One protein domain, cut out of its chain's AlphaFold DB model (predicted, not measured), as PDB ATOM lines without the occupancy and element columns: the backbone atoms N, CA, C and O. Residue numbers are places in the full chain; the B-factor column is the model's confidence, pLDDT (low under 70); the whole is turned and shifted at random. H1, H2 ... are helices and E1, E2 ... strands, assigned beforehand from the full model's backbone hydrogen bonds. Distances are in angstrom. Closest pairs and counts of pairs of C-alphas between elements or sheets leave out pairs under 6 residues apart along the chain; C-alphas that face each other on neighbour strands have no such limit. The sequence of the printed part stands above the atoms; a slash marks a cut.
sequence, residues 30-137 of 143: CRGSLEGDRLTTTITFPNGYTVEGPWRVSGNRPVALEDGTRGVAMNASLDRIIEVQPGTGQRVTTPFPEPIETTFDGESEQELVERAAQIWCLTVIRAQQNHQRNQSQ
ATOM      1  N   CYS A  30     153.505 171.537 134.178       95.62
ATOM      2  CA  CYS A  30     152.912 170.259 134.563       95.62
ATOM      3  C   CYS A  30     153.913 169.149 134.294       95.62
ATOM      4  O   CYS A  30     154.491 169.107 133.207       95.62
ATOM      5  N   ARG A  31     154.126 168.253 135.255       96.94
ATOM      6  CA  ARG A  31     154.950 167.055 135.061       96.94
ATOM      7  C   ARG A  31     154.332 165.859 135.756       96.94
ATOM      8  O   ARG A  31     153.695 166.011 136.792       96.94
ATOM      9  N   GLY A  32     154.545 164.689 135.181       96.94
ATOM     10  CA  GLY A  32     154.256 163.408 135.804       96.94
ATOM     11  C   GLY A  32     155.547 162.613 135.945       96.94
ATOM     12  O   GLY A  32     156.456 162.762 135.128       96.94
ATOM     13  N   SER A  33     155.630 161.775 136.967       97.19
ATOM     14  CA  SER A  33     156.648 160.735 137.081       97.19
ATOM     15  C   SER A  33     156.013 159.457 137.606       97.19
ATOM     16  O   SER A  33     155.153 159.510 138.484       97.19
ATOM     17  N   LEU A  34     156.429 158.314 137.068       95.56
ATOM     18  CA  LEU A  34     155.996 157.001 137.526       95.56
ATOM     19  C   LEU A  34     157.204 156.239 138.068       95.56
ATOM     20  O   LEU A  34     158.198 156.058 137.370       95.56
ATOM     21  N   GLU A  35     157.110 155.818 139.325       95.31
ATOM     22  CA  GLU A  35     158.130 155.047 140.031       95.31
ATOM     23  C   GLU A  35     157.456 153.826 140.666       95.31
ATOM     24  O   GLU A  35     156.799 153.931 141.703       95.31
ATOM     25  N   GLY A  36     157.577 152.659 140.026       92.88
ATOM     26  CA  GLY A  36     156.878 151.448 140.465       92.88
ATOM     27  C   GLY A  36     155.357 151.618 140.402       92.88
ATOM     28  O   GLY A  36     154.801 151.859 139.336       92.88
ATOM     29  N   ASP A  37     154.685 151.501 141.545       94.56
ATOM     30  CA  ASP A  37     153.236 151.681 141.701       94.56
ATOM     31  C   ASP A  37     152.839 153.114 142.099       94.56
ATOM     32  O   ASP A  37     151.688 153.377 142.456       94.56
ATOM     33  N   ARG A  38     153.781 154.062 142.057       96.56
ATOM     34  CA  ARG A  38     153.549 155.448 142.459       96.56
ATOM     35  C   ARG A  38     153.657 156.392 141.273       96.56
ATOM     36  O   ARG A  38     154.748 156.669 140.780       96.56
ATOM     37  N   LEU A  39     152.526 156.965 140.883       97.12
ATOM     38  CA  LEU A  39     152.464 158.062 139.924       97.12
ATOM     39  C   LEU A  39     152.409 159.385 140.694       97.12
ATOM     40  O   LEU A  39     151.528 159.592 141.519       97.12
ATOM     41  N   THR A  40     153.331 160.304 140.430       98.00
ATOM     42  CA  THR A  40     153.329 161.644 141.027       98.00
ATOM     43  C   THR A  40     153.072 162.671 139.938       98.00
ATOM     44  O   THR A  40     153.875 162.819 139.022       98.00
ATOM     45  N   THR A  41     151.957 163.392 140.032       98.00
ATOM     46  CA  THR A  41     151.660 164.525 139.146       98.00
ATOM     47  C   THR A  41     151.917 165.832 139.875       98.00
ATOM     48  O   THR A  41     151.436 166.027 140.988       98.00
ATOM     49  N   THR A  42     152.616 166.756 139.238       98.19
ATOM     50  CA  THR A  42     153.061 168.005 139.850       98.19
ATOM     51  C   THR A  42     152.685 169.173 138.956       98.19
ATOM     52  O   THR A  42     153.015 169.181 137.771       98.19
ATOM     53  N   ILE A  43     152.027 170.175 139.536       97.44
ATOM     54  CA  ILE A  43     151.853 171.492 138.921       97.44
ATOM     55  C   ILE A  43     152.704 172.506 139.678       97.44
ATOM     56  O   ILE A  43     152.577 172.626 140.894       97.44
ATOM     57  N   THR A  44     153.549 173.245 138.963       96.62
ATOM     58  CA  THR A  44     154.358 174.336 139.521       96.62
ATOM     59  C   THR A  44     153.944 175.651 138.891       96.62
ATOM     60  O   THR A  44     154.042 175.836 137.674       96.62
ATOM     61  N   PHE A  45     153.491 176.570 139.736       94.94
ATOM     62  CA  PHE A  45     153.070 177.906 139.353       94.94
ATOM     63  C   PHE A  45     154.270 178.858 139.230       94.94
ATOM     64  O   PHE A  45     155.323 178.616 139.823       94.94
ATOM     65  N   PRO A  46     154.125 179.980 138.505       93.31
ATOM     66  CA  PRO A  46     155.218 180.938 138.294       93.31
ATOM     67  C   PRO A  46     155.779 181.559 139.574       93.31
ATOM     68  O   PRO A  46     156.932 181.967 139.613       93.31
ATOM     69  N   ASN A  47     154.965 181.628 140.630       91.06
ATOM     70  CA  ASN A  47     155.371 182.109 141.951       91.06
ATOM     71  C   ASN A  47     156.147 181.056 142.769       91.06
ATOM     72  O   ASN A  47     156.474 181.317 143.922       91.06
ATOM     73  N   GLY A  48     156.408 179.871 142.206       92.69
ATOM     74  CA  GLY A  48     157.097 178.765 142.872       92.69
ATOM     75  C   GLY A  48     156.217 177.937 143.811       92.69
ATOM     76  O   GLY A  48     156.728 177.027 144.454       92.69
ATOM     77  N   TYR A  49     154.918 178.236 143.909       94.44
ATOM     78  CA  TYR A  49     153.968 177.372 144.603       94.44
ATOM     79  C   TYR A  49     153.730 176.103 143.781       94.44
ATOM     80  O   TYR A  49     153.569 176.167 142.558       94.44
ATOM     81  N   THR A  50     153.687 174.958 144.454       97.12
ATOM     82  CA  THR A  50     153.556 173.652 143.805       97.12
ATOM     83  C   THR A  50     152.448 172.837 144.453       97.12
ATOM     84  O   THR A  50     152.291 172.857 145.673       97.12
ATOM     85  N   VAL A  51     151.704 172.086 143.639       97.75
ATOM     86  CA  VAL A  51     150.731 171.096 144.118       97.75
ATOM     87  C   VAL A  51     151.052 169.734 143.517       97.75
ATOM     88  O   VAL A  51     151.081 169.562 142.294       97.75
ATOM     89  N   GLU A  52     151.282 168.765 144.391       98.12
ATOM     90  CA  GLU A  52     151.557 167.376 144.046       98.12
ATOM     91  C   GLU A  52     150.312 166.513 144.296       98.12
ATOM     92  O   GLU A  52     149.666 166.608 145.345       98.12
ATOM     93  N   GLY A  53     150.011 165.643 143.339       97.69
ATOM     94  CA  GLY A  53     149.054 164.553 143.448       97.69
ATOM     95  C   GLY A  53     149.807 163.219 143.481       97.69
ATOM     96  O   GLY A  53     150.266 162.774 142.429       97.69
ATOM     97  N   PRO A  54     150.009 162.599 144.659       97.50
ATOM     98  CA  PRO A  54     150.604 161.272 144.777       97.50
ATOM     99  C   PRO A  54     149.545 160.184 144.561       97.50
ATOM    100  O   PRO A  54     148.813 159.813 145.479       97.50
ATOM    101  N   TRP A  55     149.479 159.653 143.350       97.69
ATOM    102  CA  TRP A  55     148.578 158.574 142.970       97.69
ATOM    103  C   TRP A  55     149.199 157.209 143.276       97.69
ATOM    104  O   TRP A  55     150.374 156.961 142.996       97.69
ATOM    105  N   ARG A  56     148.384 156.294 143.800       97.50
ATOM    106  CA  ARG A  56     148.706 154.866 143.884       97.50
ATOM    107  C   ARG A  56     148.119 154.146 142.679       97.50
ATOM    108  O   ARG A  56     146.921 154.246 142.436       97.50
ATOM    109  N   VAL A  57     148.955 153.417 141.958       96.31
ATOM    110  CA  VAL A  57     148.590 152.614 140.792       96.31
ATOM    111  C   VAL A  57     148.252 151.199 141.245       96.31
ATOM    112  O   VAL A  57     149.005 150.589 141.998       96.31
ATOM    113  N   SER A  58     147.118 150.663 140.799       91.12
ATOM    114  CA  SER A  58     146.654 149.319 141.187       91.12
ATOM    115  C   SER A  58     146.717 148.287 140.060       91.12
ATOM    116  O   SER A  58     146.464 147.106 140.292       91.12
ATOM    117  N   GLY A  59     147.090 148.696 138.848       80.44
ATOM    118  CA  GLY A  59     147.360 147.768 137.756       80.44
ATOM    119  C   GLY A  59     147.481 148.448 136.403       80.44
ATOM    120  O   GLY A  59     146.932 149.530 136.188       80.44
ATOM    121  N   ASN A  60     148.166 147.764 135.490       82.69
ATOM    122  CA  ASN A  60     148.222 148.071 134.070       82.69
ATOM    123  C   ASN A  60     147.605 146.909 133.274       82.69
ATOM    124  O   ASN A  60     147.798 145.736 133.592       82.69
ATOM    125  N   ARG A  61     146.806 147.216 132.251       86.25
ATOM    126  CA  ARG A  61     146.230 146.192 131.366       86.25
ATOM    127  C   ARG A  61     146.250 146.645 129.911       86.25
ATOM    128  O   ARG A  61     146.006 147.823 129.659       86.25
ATOM    129  N   PRO A  62     146.486 145.737 128.950       90.19
ATOM    130  CA  PRO A  62     146.265 146.042 127.543       90.19
ATOM    131  C   PRO A  62     144.796 146.398 127.293       90.19
ATOM    132  O   PRO A  62     143.900 145.735 127.823       90.19
ATOM    133  N   VAL A  63     144.549 147.414 126.472       92.50
ATOM    134  CA  VAL A  63     143.207 147.841 126.046       92.50
ATOM    135  C   VAL A  63     143.194 148.157 124.552       92.50
ATOM    136  O   VAL A  63     144.246 148.353 123.947       92.50
ATOM    137  N   ALA A  64     142.009 148.183 123.947       91.88
ATOM    138  CA  ALA A  64     141.818 148.817 122.646       91.88
ATOM    139  C   ALA A  64     141.482 150.296 122.881       91.88
ATOM    140  O   ALA A  64     140.586 150.582 123.679       91.88
ATOM    141  N   LEU A  65     142.212 151.203 122.235       90.94
ATOM    142  CA  LEU A  65     141.948 152.643 122.274       90.94
ATOM    143  C   LEU A  65     140.795 153.006 121.323       90.94
ATOM    144  O   LEU A  65     140.338 152.174 120.534       90.94
ATOM    145  N   GLU A  66     140.313 154.250 121.397       88.00
ATOM    146  CA  GLU A  66     139.169 154.730 120.600       88.00
ATOM    147  C   GLU A  66     139.383 154.617 119.082       88.00
ATOM    148  O   GLU A  66     138.428 154.407 118.335       88.00
ATOM    149  N   ASP A  67     140.627 154.713 118.619       88.69
ATOM    150  CA  ASP A  67     141.007 154.579 117.209       88.69
ATOM    151  C   ASP A  67     141.211 153.117 116.759       88.69
ATOM    152  O   ASP A  67     141.558 152.852 115.606       88.69
ATOM    153  N   GLY A  68     140.978 152.153 117.656       88.50
ATOM    154  CA  GLY A  68     141.145 150.724 117.406       88.50
ATOM    155  C   GLY A  68     142.585 150.222 117.546       88.50
ATOM    156  O   GLY A  68     142.830 149.028 117.342       88.50
ATOM    157  N   THR A  69     143.537 151.084 117.909       92.75
ATOM    158  CA  THR A  69     144.911 150.669 118.207       92.75
ATOM    159  C   THR A  69     144.996 149.966 119.562       92.75
ATOM    160  O   THR A  69     144.101 150.039 120.410       92.75
ATOM    161  N   ARG A  70     146.080 149.213 119.773       93.12
ATOM    162  CA  ARG A  70     146.359 148.582 121.065       93.12
ATOM    163  C   ARG A  70     147.061 149.593 121.964       93.12
ATOM    164  O   ARG A  70     148.158 150.024 121.632       93.12
ATOM    165  N   GLY A  71     146.478 149.860 123.123       94.00
ATOM    166  CA  GLY A  71     147.065 150.689 124.167       94.00
ATOM    167  C   GLY A  71     147.197 149.962 125.499       94.00
ATOM    168  O   GLY A  71     147.021 148.742 125.616       94.00
ATOM    169  N   VAL A  72     147.490 150.748 126.523       93.44
ATOM    170  CA  VAL A  72     147.589 150.347 127.922       93.44
ATOM    171  C   VAL A  72     146.651 151.232 128.730       93.44
ATOM    172  O   VAL A  72     146.574 152.432 128.495       93.44
ATOM    173  N   ALA A  73     145.947 150.642 129.691       93.81
ATOM    174  CA  ALA A  73     145.181 151.367 130.690       93.81
ATOM    175  C   ALA A  73     145.759 151.130 132.083       93.81
ATOM    176  O   ALA A  73     146.167 150.012 132.409       93.81
ATOM    177  N   MET A  74     145.734 152.167 132.911       94.75
ATOM    178  CA  MET A  74     146.234 152.179 134.276       94.75
ATOM    179  C   MET A  74     145.158 152.689 135.230       94.75
ATOM    180  O   MET A  74     144.640 153.791 135.057       94.75
ATOM    181  N   ASN A  75     144.859 151.902 136.261       95.62
ATOM    182  CA  ASN A  75     143.976 152.328 137.344       95.62
ATOM    183  C   ASN A  75     144.805 153.052 138.411       95.62
ATOM    184  O   ASN A  75     145.832 152.528 138.852       95.62
ATOM    185  N   ALA A  76     144.348 154.221 138.850       96.25
ATOM    186  CA  ALA A  76     145.038 155.045 139.830       96.25
ATOM    187  C   ALA A  76     144.067 155.609 140.876       96.25
ATOM    188  O   ALA A  76     142.939 155.980 140.556       96.25
ATOM    189  N   SER A  77     144.522 155.709 142.124       97.38
ATOM    190  CA  SER A  77     143.770 156.290 143.240       97.38
ATOM    191  C   SER A  77     144.548 157.437 143.885       97.38
ATOM    192  O   SER A  77     145.728 157.261 144.200       97.38
ATOM    193  N   LEU A  78     143.894 158.568 144.141       97.50
ATOM    194  CA  LEU A  78     144.456 159.733 144.826       97.50
ATOM    195  C   LEU A  78     143.762 159.949 146.172       97.50
ATOM    196  O   LEU A  78     142.569 160.233 146.218       97.50
ATOM    197  N   ASP A  79     144.509 159.849 147.270       97.31
ATOM    198  CA  ASP A  79     143.975 159.958 148.637       97.31
ATOM    199  C   ASP A  79     144.311 161.291 149.328       97.31
ATOM    200  O   ASP A  79     143.765 161.606 150.386       97.31
ATOM    201  N   ARG A  80     145.217 162.085 148.756       97.50
ATOM    202  CA  ARG A  80     145.646 163.380 149.297       97.50
ATOM    203  C   ARG A  80     146.249 164.264 148.218       97.50
ATOM    204  O   ARG A  80     146.663 163.777 147.173       97.50
ATOM    205  N   ILE A  81     146.404 165.540 148.538       97.69
ATOM    206  CA  ILE A  81     147.271 166.470 147.808       97.69
ATOM    207  C   ILE A  81     148.379 166.969 148.727       97.69
ATOM    208  O   ILE A  81     148.222 166.971 149.953       97.69
ATOM    209  N   ILE A  82     149.491 167.399 148.142       98.19
ATOM    210  CA  ILE A  82     150.579 168.033 148.882       98.19
ATOM    211  C   ILE A  82     150.851 169.399 148.268       98.19
ATOM    212  O   ILE A  82     151.241 169.505 147.109       98.19
ATOM    213  N   GLU A  83     150.653 170.442 149.057       97.06
ATOM    214  CA  GLU A  83     150.959 171.817 148.691       97.06
ATOM    215  C   GLU A  83     152.345 172.177 149.217       97.06
ATOM    216  O   GLU A  83     152.646 171.968 150.393       97.06
ATOM    217  N   VAL A  84     153.197 172.720 148.353       97.69
ATOM    218  CA  VAL A  84     154.554 173.139 148.704       97.69
ATOM    219  C   VAL A  84     154.652 174.648 148.560       97.69
ATOM    220  O   VAL A  84     154.428 175.195 147.477       97.69
ATOM    221  N   GLN A  85     154.976 175.323 149.663       95.56
ATOM    222  CA  GLN A  85     155.065 176.778 149.684       95.56
ATOM    223  C   GLN A  85     156.403 177.288 149.137       95.56
ATOM    224  O   GLN A  85     157.461 176.750 149.493       95.56
ATOM    225  N   PRO A  86     156.388 178.357 148.319       94.25
ATOM    226  CA  PRO A  86     157.608 178.954 147.803       94.25
ATOM    227  C   PRO A  86     158.437 179.580 148.930       94.25
ATOM    228  O   PRO A  86     157.910 180.075 149.927       94.25
ATOM    229  N   GLY A  87     159.760 179.567 148.773       93.00
ATOM    230  CA  GLY A  87     160.716 180.175 149.706       93.00
ATOM    231  C   GLY A  87     160.994 179.352 150.968       93.00
ATOM    232  O   GLY A  87     162.154 179.197 151.334       93.00
ATOM    233  N   THR A  88     159.966 178.791 151.611       94.12
ATOM    234  CA  THR A  88     160.134 177.968 152.825       94.12
ATOM    235  C   THR A  88     160.260 176.478 152.528       94.12
ATOM    236  O   THR A  88     160.819 175.742 153.338       94.12
ATOM    237  N   GLY A  89     159.705 176.013 151.403       93.56
ATOM    238  CA  GLY A  89     159.597 174.587 151.099       93.56
ATOM    239  C   GLY A  89     158.655 173.835 152.044       93.56
ATOM    240  O   GLY A  89     158.676 172.605 152.074       93.56
ATOM    241  N   GLN A  90     157.841 174.548 152.833       97.31
ATOM    242  CA  GLN A  90     156.890 173.926 153.745       97.31
ATOM    243  C   GLN A  90     155.882 173.091 152.953       97.31
ATOM    244  O   GLN A  90     155.279 173.583 152.000       97.31
ATOM    245  N   ARG A  91     155.699 171.837 153.372       97.56
ATOM    246  CA  ARG A  91     154.789 170.877 152.742       97.56
ATOM    247  C   ARG A  91     153.539 170.728 153.601       97.56
ATOM    248  O   ARG A  91     153.635 170.310 154.753       97.56
ATOM    249  N   VAL A  92     152.380 171.052 153.044       97.50
ATOM    250  CA  VAL A  92     151.069 170.871 153.676       97.50
ATOM    251  C   VAL A  92     150.361 169.729 152.967       97.50
ATOM    252  O   VAL A  92     150.214 169.751 151.752       97.50
ATOM    253  N   THR A  93     149.959 168.704 153.716       98.00
ATOM    254  CA  THR A  93     149.222 167.561 153.163       98.00
ATOM    255  C   THR A  93     147.748 167.702 153.492       98.00
ATOM    256  O   THR A  93     147.389 167.771 154.666       98.00
ATOM    257  N   THR A  94     146.907 167.677 152.464       96.75
ATOM    258  CA  THR A  94     145.452 167.758 152.607       96.75
ATOM    259  C   THR A  94     144.846 166.437 152.133       96.75
ATOM    260  O   THR A  94     144.888 166.155 150.934       96.75
ATOM    261  N   PRO A  95     144.341 165.584 153.045       97.06
ATOM    262  CA  PRO A  95     143.715 164.322 152.670       97.06
ATOM    263  C   PRO A  95     142.327 164.553 152.067       97.06
ATOM    264  O   PRO A  95     141.621 165.492 152.443       97.06
ATOM    265  N   PHE A  96     141.917 163.659 151.171       94.38
ATOM    266  CA  PHE A  96     140.527 163.557 150.746       94.38
ATOM    267  C   PHE A  96     139.748 162.633 151.690       94.38
ATOM    268  O   PHE A  96     140.319 161.673 152.210       94.38
ATOM    269  N   PRO A  97     138.452 162.904 151.931       93.56
ATOM    270  CA  PRO A  97     137.615 162.033 152.756       93.56
ATOM    271  C   PRO A  97     137.411 160.654 152.112       93.56
ATOM    272  O   PRO A  97     137.383 159.651 152.817       93.56
ATOM    273  N   GLU A  98     137.324 160.611 150.782       95.75
ATOM    274  CA  GLU A  98     137.275 159.391 149.979       95.75
ATOM    275  C   GLU A  98     138.333 159.485 148.870       95.75
ATOM    276  O   GLU A  98     138.499 160.567 148.292       95.75
ATOM    277  N   PRO A  99     139.068 158.398 148.567       95.31
ATOM    278  CA  PRO A  99     140.021 158.397 147.466       95.31
ATOM    279  C   PRO A  99     139.336 158.664 146.127       95.31
ATOM    280  O   PRO A  99     138.286 158.103 145.822       95.31
ATOM    281  N   ILE A 100     139.968 159.488 145.298       94.44
ATOM    282  CA  ILE A 100     139.530 159.716 143.924       94.44
ATOM    283  C   ILE A 100     140.123 158.607 143.064       94.44
ATOM    284  O   ILE A 100     141.343 158.533 142.906       94.44
ATOM    285  N   GLU A 101     139.271 157.764 142.497       95.06
ATOM    286  CA  GLU A 101     139.679 156.722 141.559       95.06
ATOM    287  C   GLU A 101     139.521 157.192 140.114       95.06
ATOM    288  O   GLU A 101     138.527 157.817 139.743       95.06
ATOM    289  N   THR A 102     140.515 156.891 139.285       93.44
ATOM    290  CA  THR A 102     140.501 157.207 137.858       93.44
ATOM    291  C   THR A 102     141.223 156.128 137.065       93.44
ATOM    292  O   THR A 102     142.065 155.395 137.586       93.44
ATOM    293  N   THR A 103     140.898 156.034 135.783       93.38
ATOM    294  CA  THR A 103     141.652 155.231 134.819       93.38
ATOM    295  C   THR A 103     142.275 156.169 133.799       93.38
ATOM    296  O   THR A 103     141.622 157.107 133.347       93.38
ATOM    297  N   PHE A 104     143.534 155.926 133.461       92.12
ATOM    298  CA  PHE A 104     144.218 156.577 132.350       92.12
ATOM    299  C   PHE A 104     144.462 155.540 131.261       92.12
ATOM    300  O   PHE A 104     144.896 154.437 131.579       92.12
ATOM    301  N   ASP A 105     144.225 155.888 130.004       92.69
ATOM    302  CA  ASP A 105     144.527 155.062 128.836       92.69
ATOM    303  C   ASP A 105     145.337 155.849 127.792       92.69
ATOM    304  O   ASP A 105     145.269 157.081 127.721       92.69
ATOM    305  N   GLY A 106     146.185 155.129 127.056       92.69
ATOM    306  CA  GLY A 106     147.132 155.682 126.089       92.69
ATOM    307  C   GLY A 106     147.919 154.586 125.373       92.69
ATOM    308  O   GLY A 106     147.834 153.407 125.721       92.69
ATOM    309  N   GLU A 107     148.691 154.958 124.362       93.81
ATOM    310  CA  GLU A 107     149.484 154.049 123.530       93.81
ATOM    311  C   GLU A 107     150.676 153.459 124.297       93.81
ATOM    312  O   GLU A 107     151.147 152.361 123.999       93.81
ATOM    313  N   SER A 108     151.170 154.174 125.312       93.75
ATOM    314  CA  SER A 108     152.331 153.777 126.109       93.75
ATOM    315  C   SER A 108     152.249 154.279 127.549       93.75
ATOM    316  O   SER A 108     151.525 155.222 127.853       93.75
ATOM    317  N   GLU A 109     153.051 153.690 128.438       91.88
ATOM    318  CA  GLU A 109     153.167 154.140 129.831       91.88
ATOM    319  C   GLU A 109     153.591 155.612 129.939       91.88
ATOM    320  O   GLU A 109     153.033 156.358 130.741       91.88
ATOM    321  N   GLN A 110     154.518 156.057 129.087       94.12
ATOM    322  CA  GLN A 110     154.952 157.454 129.043       94.12
ATOM    323  C   GLN A 110     153.779 158.395 128.738       94.12
ATOM    324  O   GLN A 110     153.607 159.412 129.410       94.12
ATOM    325  N   GLU A 111     152.929 158.030 127.778       94.31
ATOM    326  CA  GLU A 111     151.744 158.821 127.447       94.31
ATOM    327  C   GLU A 111     150.738 158.854 128.608       94.31
ATOM    328  O   GLU A 111     150.152 159.900 128.884       94.31
ATOM    329  N   LEU A 112     150.572 157.749 129.347       94.31
ATOM    330  CA  LEU A 112     149.720 157.722 130.542       94.31
ATOM    331  C   LEU A 112     150.184 158.731 131.595       94.31
ATOM    332  O   LEU A 112     149.365 159.449 132.173       94.31
ATOM    333  N   VAL A 113     151.496 158.803 131.831       95.50
ATOM    334  CA  VAL A 113     152.101 159.746 132.780       95.50
ATOM    335  C   VAL A 113     151.875 161.192 132.333       95.50
ATOM    336  O   VAL A 113     151.510 162.045 133.147       95.50
ATOM    337  N   GLU A 114     152.047 161.470 131.041       94.88
ATOM    338  CA  GLU A 114     151.822 162.796 130.458       94.88
ATOM    339  C   GLU A 114     150.350 163.217 130.532       94.88
ATOM    340  O   GLU A 114     150.041 164.317 131.005       94.88
ATOM    341  N   ARG A 115     149.426 162.324 130.160       93.69
ATOM    342  CA  ARG A 115     147.977 162.547 130.265       93.69
ATOM    343  C   ARG A 115     147.550 162.795 131.703       93.69
ATOM    344  O   ARG A 115     146.805 163.742 131.965       93.69
ATOM    345  N   ALA A 116     148.052 162.004 132.650       95.50
ATOM    346  CA  ALA A 116     147.763 162.207 134.063       95.50
ATOM    347  C   ALA A 116     148.240 163.583 134.552       95.50
ATOM    348  O   ALA A 116     147.495 164.284 135.240       95.50
ATOM    349  N   ALA A 117     149.440 164.017 134.153       96.50
ATOM    350  CA  ALA A 117     149.953 165.346 134.480       96.50
ATOM    351  C   ALA A 117     149.104 166.476 133.875       96.50
ATOM    352  O   ALA A 117     148.869 167.497 134.528       96.50
ATOM    353  N   GLN A 118     148.610 166.301 132.648       94.50
ATOM    354  CA  GLN A 118     147.748 167.278 131.986       94.50
ATOM    355  C   GLN A 118     146.381 167.392 132.675       94.50
ATOM    356  O   GLN A 118     145.934 168.502 132.981       94.50
ATOM    357  N   ILE A 119     145.743 166.255 132.969       93.62
ATOM    358  CA  ILE A 119     144.472 166.195 133.705       93.62
ATOM    359  C   ILE A 119     144.637 166.839 135.082       93.62
ATOM    360  O   ILE A 119     143.820 167.675 135.475       93.62
ATOM    361  N   TRP A 120     145.720 166.511 135.789       94.62
ATOM    362  CA  TRP A 120     146.049 167.112 137.077       94.62
ATOM    363  C   TRP A 120     146.093 168.637 136.998       94.62
ATOM    364  O   TRP A 120     145.433 169.328 137.776       94.62
ATOM    365  N   CYS A 121     146.809 169.171 136.012       93.88
ATOM    366  CA  CYS A 121     146.923 170.607 135.836       93.88
ATOM    367  C   CYS A 121     145.589 171.301 135.590       93.88
ATOM    368  O   CYS A 121     145.292 172.300 136.247       93.88
ATOM    369  N   LEU A 122     144.765 170.768 134.688       93.62
ATOM    370  CA  LEU A 122     143.445 171.333 134.414       93.62
ATOM    371  C   LEU A 122     142.566 171.323 135.670       93.62
ATOM    372  O   LEU A 122     141.906 172.321 135.969       93.62
ATOM    373  N   THR A 123     142.603 170.231 136.432       92.75
ATOM    374  CA  THR A 123     141.846 170.083 137.677       92.75
ATOM    375  C   THR A 123     142.285 171.096 138.730       92.75
ATOM    376  O   THR A 123     141.437 171.811 139.270       92.75
ATOM    377  N   VAL A 124     143.589 171.224 138.997       93.25
ATOM    378  CA  VAL A 124     144.099 172.158 140.015       93.25
ATOM    379  C   VAL A 124     143.825 173.610 139.623       93.25
ATOM    380  O   VAL A 124     143.337 174.383 140.449       93.25
ATOM    381  N   ILE A 125     144.064 173.984 138.361       93.12
ATOM    382  CA  ILE A 125     143.778 175.339 137.865       93.12
ATOM    383  C   ILE A 125     142.296 175.670 138.060       93.12
ATOM    384  O   ILE A 125     141.954 176.729 138.593       93.12
ATOM    385  N   ARG A 126     141.404 174.750 137.678       91.44
ATOM    386  CA  ARG A 126     139.959 174.942 137.825       91.44
ATOM    387  C   ARG A 126     139.544 175.049 139.291       91.44
ATOM    388  O   ARG A 126     138.722 175.901 139.630       91.44
ATOM    389  N   ALA A 127     140.120 174.227 140.165       88.69
ATOM    390  CA  ALA A 127     139.858 174.276 141.599       88.69
ATOM    391  C   ALA A 127     140.262 175.631 142.204       88.69
ATOM    392  O   ALA A 127     139.471 176.239 142.928       88.69
ATOM    393  N   GLN A 128     141.439 176.157 141.849       86.38
ATOM    394  CA  GLN A 128     141.894 177.466 142.326       86.38
ATOM    395  C   GLN A 128     141.021 178.619 141.820       86.38
ATOM    396  O   GLN A 128     140.637 179.484 142.609       86.38
ATOM    397  N   GLN A 129     140.647 178.615 140.537       87.00
ATOM    398  CA  GLN A 129     139.752 179.632 139.968       87.00
ATOM    399  C   GLN A 129     138.393 179.659 140.682       87.00
ATOM    400  O   GLN A 129     137.863 180.729 140.990       87.00
ATOM    401  N   ASN A 130     137.835 178.484 140.984       83.31
ATOM    402  CA  ASN A 130     136.586 178.370 141.735       83.31
ATOM    403  C   ASN A 130     136.738 178.877 143.174       83.31
ATOM    404  O   ASN A 130     135.853 179.569 143.682       83.31
ATOM    405  N   HIS A 131     137.863 178.576 143.826       80.44
ATOM    406  CA  HIS A 131     138.132 179.038 145.185       80.44
ATOM    407  C   HIS A 131     138.230 180.570 145.258       80.44
ATOM    408  O   HIS A 131     137.582 181.185 146.104       80.44
ATOM    409  N   GLN A 132     138.948 181.196 144.319       77.75
ATOM    410  CA  GLN A 132     139.054 182.654 144.216       77.75
ATOM    411  C   GLN A 132     137.686 183.316 143.998       77.75
ATOM    412  O   GLN A 132     137.337 184.255 144.711       77.75
ATOM    413  N   ARG A 133     136.866 182.791 143.075       77.94
ATOM    414  CA  ARG A 133     135.504 183.306 142.825       77.94
ATOM    415  C   ARG A 133     134.617 183.244 144.070       77.94
ATOM    416  O   ARG A 133     133.932 184.218 144.382       77.94
ATOM    417  N   ASN A 134     134.656 182.127 144.796       73.81
ATOM    418  CA  ASN A 134     133.876 181.949 146.022       73.81
ATOM    419  C   ASN A 134     134.319 182.910 147.137       73.81
ATOM    420  O   ASN A 134     133.476 183.403 147.888       73.81
ATOM    421  N   GLN A 135     135.617 183.210 147.241       71.94
ATOM    422  CA  GLN A 135     136.127 184.207 148.186       71.94
ATOM    423  C   GLN A 135     135.674 185.629 147.820       71.94
ATOM    424  O   GLN A 135     135.205 186.359 148.691       71.94
ATOM    425  N   SER A 136     135.728 186.010 146.538       69.44
ATOM    426  CA  SER A 136     135.278 187.335 146.083       69.44
ATOM    427  C   SER A 136     133.775 187.564 146.289       69.44
ATOM    428  O   SER A 136     133.377 188.674 146.634       69.44
ATOM    429  N   GLN A 137     132.937 186.532 146.129       63.16
ATOM    430  CA  GLN A 137     131.493 186.629 146.391       63.16
ATOM    431  C   GLN A 137     131.162 186.754 147.883       63.16
ATOM    432  O   GLN A 137     130.250 187.491 148.245       63.16
TER     433      GLN A 137
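Overview. This is residues 30 to 137 of the 143 residues of an uncharacterized protein of bacterium (UniProt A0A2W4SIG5). A twisted sheet of five strands curls round the first part of one long helix, H1, which packs in the hollow of the sheet with residues 109 to 125. The last residues of H1, 126 to 137, stick out from the body, and the long strands E3, E4 and E5 each bend sharply. The 108 printed residues hold five named strands and then one named helix, in the order E1, E2, E3, E4, E5, H1; the sheet has the same order of strands and is antiparallel throughout. The class is mixed, helices and strands, in two layers, with H1 on one face of the sheet. The whole is only just compact, close to loose, with a radius of gyration of the C-alphas of 15.3 A, and elongated, spanning 46 by 30 by 29 A.

Along the chain. E1, residues 30 to 35, begins at C-alpha 30 at (152.912, 170.259, 134.563) and is 17.0 A long from first to last C-alpha. E2, residues 38 to 44, is 19.1 A long. E3, residues 50 to 64, is 34.7 A long and bends by 84 degrees at residue 61. E4, residues 70 to 84, is 37.9 A long and bends by 77 degrees at residue 79. E5, residues 91 to 106, is 31.6 A long and bends by 96 degrees at residue 97; its C-alpha 106 is at (147.132, 155.682, 126.089). H1, residues 109 to 137, is 42.4 A long and ends at C-alpha 137 at (131.493, 186.629, 146.391).

Arrangement. The five strands form a meander, each strand the antiparallel neighbour of the one before, with E1 and E5 as edge strands. E1 and E2 are a hairpin, with N 33 and O 40 within hydrogen-bond range at 2.9 A. E2 and E3 are a hairpin, with N 41 and O 53 at 3.0 A. E3 and E4 are a hairpin, with N 56 and O 77 at 2.9 A. E4 and E5 are a hairpin, with N 78 and O 100 at 2.8 A. E1 and E5 are apart. H1 is on the sheet; its closest C-alphas to E1 are those of Gly 32 and Ala 117, 4.9 A apart, and to E5 those of Gly 106 and Leu 112, 5.5 A apart. In H1 every O i to N i+4 pair is within hydrogen-bond range.

Size, cuts and confidence. The two C-alphas farthest apart, those of Gly 68 and Thr 88, are 48.6 A apart. The printed part has no cut. The link from E4 to E5 is short, and the other links are tight. The mean pLDDT of the printed part is 92.8, and residues 136 to 137 are under 70.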